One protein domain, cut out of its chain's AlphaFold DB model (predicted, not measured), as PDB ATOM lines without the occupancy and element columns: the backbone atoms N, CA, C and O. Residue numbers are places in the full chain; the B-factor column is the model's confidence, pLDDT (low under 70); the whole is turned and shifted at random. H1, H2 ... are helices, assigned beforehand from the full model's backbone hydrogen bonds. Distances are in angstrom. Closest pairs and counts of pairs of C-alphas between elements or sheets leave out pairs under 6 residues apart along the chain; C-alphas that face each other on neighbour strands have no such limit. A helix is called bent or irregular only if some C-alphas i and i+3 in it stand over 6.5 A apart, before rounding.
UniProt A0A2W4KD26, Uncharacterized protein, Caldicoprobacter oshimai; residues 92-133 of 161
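This is residues 92 to 133 of the 161 residues of an uncharacterized protein of Caldicoprobacter oshimai (UniProt A0A2W4KD26). A long helix, H2, makes the long axis of a lopsided J, and a short helix, H1, folds back over its first part with a gap between the two. The far part of the long arm, residues 114 to 133, sticks out with nothing beside it. The printed part has 42 residues with two named helices, H1 then H2, and no named strand; the class is all helix. It is only just extended, close to loose, with a radius of gyration of the C-alphas of 14.0 A, and the C-alphas span 44 by 20 by 7 A.

Find C-alpha 92 at (-5.917, 9.640, 18.955); from there H1, residues 92 to 101, runs 14.3 A to C-alpha 101 at (-12.538, 18.728, 10.160). After five residues between the helices, look for C-alpha 107 at (-24.330, 13.911, 12.155), where H2, residues 107 to 132, begins. It runs 37.8 A to C-alpha 132 at (-8.649, 7.446, 45.989). H2 is neither bent nor irregular, but only just: C-alphas 127 and 130 are 6.1 A apart.

Compare z at the ends of the helices: it falls from 18.955 to 10.160 between C-alphas 92 and 101, and rises from 12.155 to 45.989 between C-alphas 107 and 132. A tight link joins H1 to H2. The two helices are only just apart, their closest C-alphas 8.2 A from each other. Residues 114 to 133, of which 114 to 132 belong to H2, stand free. In H1 every O i to N i+4 pair is within hydrogen-bond range; in H2 19 of 22 are.

The two C-alphas farthest apart, those of Gly 103 and Ser 133, are 44.1 A from each other. The printed part, residues 92 to 133 of a chain of 161, has no cut, and no link is long. Mean pLDDT of the printed part is 75.6; look for values under 70 at residue 103 and residues 125 to 133.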
ATOM      1  N   LEU A  92      -4.544  10.014  19.321       84.38
ATOM      2  CA  LEU A  92      -5.917   9.640  18.955       84.38
ATOM      3  C   LEU A  92      -6.788  10.882  18.728       84.38
ATOM      4  O   LEU A  92      -7.549  10.927  17.766       84.38
ATOM      5  N   SER A  93      -6.620  11.915  19.555       85.44
ATOM      6  CA  SER A  93      -7.350  13.177  19.422       85.44
ATOM      7  C   SER A  93      -7.086  13.852  18.075       85.44
ATOM      8  O   SER A  93      -8.019  14.354  17.457       85.44
ATOM      9  N   ASN A  94      -5.844  13.811  17.576       85.69
ATOM     10  CA  ASN A  94      -5.514  14.379  16.265       85.69
ATOM     11  C   ASN A  94      -6.151  13.583  15.124       85.69
ATOM     12  O   ASN A  94      -6.589  14.181  14.145       85.69
ATOM     13  N   MET A  95      -6.205  12.252  15.241       86.44
ATOM     14  CA  MET A  95      -6.892  11.403  14.266       86.44
ATOM     15  C   MET A  95      -8.376  11.773  14.189       86.44
ATOM     16  O   MET A  95      -8.866  12.079  13.108       86.44
ATOM     17  N   VAL A  96      -9.062  11.824  15.335       83.31
ATOM     18  CA  VAL A  96     -10.484  12.197  15.402       83.31
ATOM     19  C   VAL A  96     -10.711  13.613  14.870       83.31
ATOM     20  O   VAL A  96     -11.596  13.816  14.046       83.31
ATOM     21  N   TYR A  97      -9.887  14.582  15.277       84.56
ATOM     22  CA  TYR A  97      -9.987  15.962  14.798       84.56
ATOM     23  C   TYR A  97      -9.891  16.056  13.272       84.56
ATOM     24  O   TYR A  97     -10.679  16.776  12.666       84.56
ATOM     25  N   LYS A  98      -8.972  15.311  12.640       83.69
ATOM     26  CA  LYS A  98      -8.854  15.302  11.177       83.69
ATOM     27  C   LYS A  98     -10.122  14.794  10.492       83.69
ATOM     28  O   LYS A  98     -10.611  15.476   9.602       83.69
ATOM     29  N   PHE A  99     -10.687  13.677  10.949       81.19
ATOM     30  CA  PHE A  99     -11.934  13.143  10.384       81.19
ATOM     31  C   PHE A  99     -13.120  14.102  10.552       81.19
ATOM     32  O   PHE A  99     -13.922  14.260   9.635       81.19
ATOM     33  N   VAL A 100     -13.211  14.786  11.699       80.44
ATOM     34  CA  VAL A 100     -14.252  15.802  11.941       80.44
ATOM     35  C   VAL A 100     -14.065  17.003  11.016       80.44
ATOM     36  O   VAL A 100     -15.022  17.476  10.412       80.44
ATOM     37  N   ASN A 101     -12.835  17.506  10.901       76.75
ATOM     38  CA  ASN A 101     -12.538  18.728  10.160       76.75
ATOM     39  C   ASN A 101     -12.608  18.543   8.635       76.75
ATOM     40  O   ASN A 101     -12.925  19.493   7.925       76.75
ATOM     41  N   GLU A 102     -12.326  17.343   8.126       79.19
ATOM     42  CA  GLU A 102     -12.444  17.015   6.696       79.19
ATOM     43  C   GLU A 102     -13.896  16.695   6.278       79.19
ATOM     44  O   GLU A 102     -14.161  16.464   5.101       79.19
ATOM     45  N   GLY A 103     -14.857  16.766   7.211       66.06
ATOM     46  CA  GLY A 103     -16.285  16.605   6.918       66.06
ATOM     47  C   GLY A 103     -16.701  15.164   6.625       66.06
ATOM     48  O   GLY A 103     -17.776  14.938   6.077       66.06
ATOM     49  N   GLU A 104     -15.870  14.186   6.992       71.50
ATOM     50  CA  GLU A 104     -16.134  12.761   6.757       71.50
ATOM     51  C   GLU A 104     -17.077  12.143   7.802       71.50
ATOM     52  O   GLU A 104     -17.456  10.983   7.677       71.50
ATOM     53  N   LEU A 105     -17.473  12.905   8.828       74.88
ATOM     54  CA  LEU A 105     -18.382  12.454   9.881       74.88
ATOM     55  C   LEU A 105     -19.810  12.921   9.617       74.88
ATOM     56  O   LEU A 105     -20.112  14.116   9.611       74.88
ATOM     57  N   SER A 106     -20.711  11.953   9.469       79.81
ATOM     58  CA  SER A 106     -22.147  12.224   9.475       79.81
ATOM     59  C   SER A 106     -22.612  12.730  10.850       79.81
ATOM     60  O   SER A 106     -21.989  12.456  11.880       79.81
ATOM     61  N   ALA A 107     -23.741  13.448  10.893       81.69
ATOM     62  CA  ALA A 107     -24.330  13.911  12.155       81.69
ATOM     63  C   ALA A 107     -24.622  12.740  13.118       81.69
ATOM     64  O   ALA A 107     -24.388  12.849  14.322       81.69
ATOM     65  N   ASP A 108     -25.051  11.599  12.571       84.75
ATOM     66  CA  ASP A 108     -25.311  10.377  13.331       84.75
ATOM     67  C   ASP A 108     -24.032   9.791  13.939       84.75
ATOM     68  O   ASP A 108     -24.030   9.356  15.091       84.75
ATOM     69  N   GLU A 109     -22.926   9.771  13.192       80.50
ATOM     70  CA  GLU A 109     -21.647   9.281  13.708       80.50
ATOM     71  C   GLU A 109     -21.038  10.226  14.738       80.50
ATOM     72  O   GLU A 109     -20.476   9.752  15.725       80.50
ATOM     73  N   TYR A 110     -21.190  11.542  14.561       83.19
ATOM     74  CA  TYR A 110     -20.805  12.518  15.579       83.19
ATOM     75  C   TYR A 110     -21.554  12.267  16.892       83.19
ATOM     76  O   TYR A 110     -20.928  12.207  17.952       83.19
ATOM     77  N   GLN A 111     -22.876  12.068  16.825       86.25
ATOM     78  CA  GLN A 111     -23.677  11.807  18.017       86.25
ATOM     79  C   GLN A 111     -23.261  10.495  18.691       86.25
ATOM     80  O   GLN A 111     -22.991  10.486  19.888       86.25
ATOM     81  N   ARG A 112     -23.089   9.410  17.921       86.06
ATOM     82  CA  ARG A 112     -22.585   8.134  18.462       86.06
ATOM     83  C   ARG A 112     -21.208   8.282  19.105       86.06
ATOM     84  O   ARG A 112     -20.954   7.681  20.145       86.06
ATOM     85  N   LEU A 113     -20.309   9.060  18.498       85.62
ATOM     86  CA  LEU A 113     -18.980   9.308  19.051       85.62
ATOM     87  C   LEU A 113     -19.063  10.082  20.371       85.62
ATOM     88  O   LEU A 113     -18.366   9.729  21.321       85.62
ATOM     89  N   LYS A 114     -19.923  11.101  20.447       85.56
ATOM     90  CA  LYS A 114     -20.178  11.864  21.675       85.56
ATOM     91  C   LYS A 114     -20.707  10.959  22.789       85.56
ATOM     92  O   LYS A 114     -20.132  10.960  23.876       85.56
ATOM     93  N   ASP A 115     -21.706  10.129  22.496       89.44
ATOM     94  CA  ASP A 115     -22.303   9.203  23.466       89.44
ATOM     95  C   ASP A 115     -21.278   8.165  23.969       89.44
ATOM     96  O   ASP A 115     -21.222   7.843  25.160       89.44
ATOM     97  N   LEU A 116     -20.408   7.668  23.077       86.38
ATOM     98  CA  LEU A 116     -19.306   6.774  23.447       86.38
ATOM     99  C   LEU A 116     -18.300   7.457  24.381       86.38
ATOM    100  O   LEU A 116     -17.864   6.846  25.356       86.38
ATOM    101  N   LEU A 117     -17.921   8.709  24.102       86.25
ATOM    102  CA  LEU A 117     -16.989   9.462  24.943       86.25
ATOM    103  C   LEU A 117     -17.577   9.763  26.328       86.25
ATOM    104  O   LEU A 117     -16.855   9.638  27.316       86.25
ATOM    105  N   GLU A 118     -18.865  10.099  26.410       88.50
ATOM    106  CA  GLU A 118     -19.578  10.296  27.681       88.50
ATOM    107  C   GLU A 118     -19.634   8.991  28.488       88.50
ATOM    108  O   GLU A 118     -19.220   8.967  29.644       88.50
ATOM    109  N   THR A 119     -19.985   7.871  27.847       87.94
ATOM    110  CA  THR A 119     -19.982   6.544  28.488       87.94
ATOM    111  C   THR A 119     -18.597   6.172  29.036       87.94
ATOM    112  O   THR A 119     -18.466   5.638  30.143       87.94
ATOM    113  N   ILE A 120     -17.533   6.452  28.273       84.25
ATOM    114  CA  ILE A 120     -16.151   6.216  28.710       84.25
ATOM    115  C   ILE A 120     -15.793   7.129  29.888       84.25
ATOM    116  O   ILE A 120     -15.141   6.665  30.826       84.25
ATOM    117  N   ALA A 121     -16.199   8.401  29.856       81.00
ATOM    118  CA  ALA A 121     -15.949   9.351  30.935       81.00
ATOM    119  C   ALA A 121     -16.627   8.906  32.237       81.00
ATOM    120  O   ALA A 121     -15.964   8.849  33.272       81.00
ATOM    121  N   ASP A 122     -17.888   8.482  32.174       77.94
ATOM    122  CA  ASP A 122     -18.634   7.978  33.330       77.94
ATOM    123  C   ASP A 122     -17.968   6.736  33.937       77.94
ATOM    124  O   ASP A 122     -17.751   6.659  35.151       77.94
ATOM    125  N   HIS A 123     -17.537   5.787  33.098       74.88
ATOM    126  CA  HIS A 123     -16.806   4.601  33.550       74.88
ATOM    127  C   HIS A 123     -15.415   4.945  34.123       74.88
ATOM    128  O   HIS A 123     -14.962   4.350  35.106       74.88
ATOM    129  N   PHE A 124     -14.717   5.925  33.549       73.75
ATOM    130  CA  PHE A 124     -13.423   6.399  34.050       73.75
ATOM    131  C   PHE A 124     -13.548   7.132  35.396       73.75
ATOM    132  O   PHE A 124     -12.670   7.005  36.253       73.75
ATOM    133  N   LEU A 125     -14.641   7.864  35.620       65.69
ATOM    134  CA  LEU A 125     -14.931   8.538  36.886       65.69
ATOM    135  C   LEU A 125     -15.373   7.543  37.972       65.69
ATOM    136  O   LEU A 125     -14.880   7.616  39.099       65.69
ATOM    137  N   ALA A 126     -16.197   6.549  37.627       62.31
ATOM    138  CA  ALA A 126     -16.610   5.488  38.548       62.31
ATOM    139  C   ALA A 126     -15.427   4.614  39.013       62.31
ATOM    140  O   ALA A 126     -15.280   4.340  40.202       62.31
ATOM    141  N   THR A 127     -14.519   4.240  38.104       56.19
ATOM    142  CA  THR A 127     -13.352   3.387  38.422       56.19
ATOM    143  C   THR A 127     -12.223   4.103  39.178       56.19
ATOM    144  O   THR A 127     -11.381   3.441  39.796       56.19
ATOM    145  N   ASN A 128     -12.187   5.440  39.172       53.03
ATOM    146  CA  ASN A 128     -11.197   6.231  39.916       53.03
ATOM    147  C   ASN A 128     -11.681   6.696  41.304       53.03
ATOM    148  O   ASN A 128     -10.842   7.064  42.129       53.03
ATOM    149  N   SER A 129     -12.980   6.599  41.610       51.44
ATOM    150  CA  SER A 129     -13.513   6.803  42.969       51.44
ATOM    151  C   SER A 129     -12.985   5.747  43.960       51.44
ATOM    152  O   SER A 129     -12.579   6.078  45.075       51.44
ATOM    153  N   ASP A 130     -12.856   4.485  43.530       49.91
ATOM    154  CA  ASP A 130     -12.389   3.388  44.395       49.91
ATOM    155  C   ASP A 130     -10.878   3.423  44.689       49.91
ATOM    156  O   ASP A 130     -10.424   2.946  45.734       49.91
ATOM    157  N   LYS A 131     -10.064   4.038  43.818       45.12
ATOM    158  CA  LYS A 131      -8.603   4.128  44.023       45.12
ATOM    159  C   LYS A 131      -8.184   5.262  44.962       45.12
ATOM    160  O   LYS A 131      -7.144   5.141  45.611       45.12
ATOM    161  N   ASN A 132      -8.986   6.321  45.105       41.34
ATOM    162  CA  ASN A 132      -8.649   7.446  45.989       41.34
ATOM    163  C   ASN A 132      -8.973   7.181  47.480       41.34
ATOM    164  O   ASN A 132      -8.452   7.858  48.363       41.34
ATOM    165  N   SER A 133      -9.738   6.127  47.788       44.06
ATOM    166  CA  SER A 133      -9.965   5.621  49.158       44.06
ATOM    167  C   SER A 133      -8.696   5.030  49.810       44.06
ATOM    168  O   SER A 133      -8.526   5.062  51.029       44.06
TER     169      SER A 133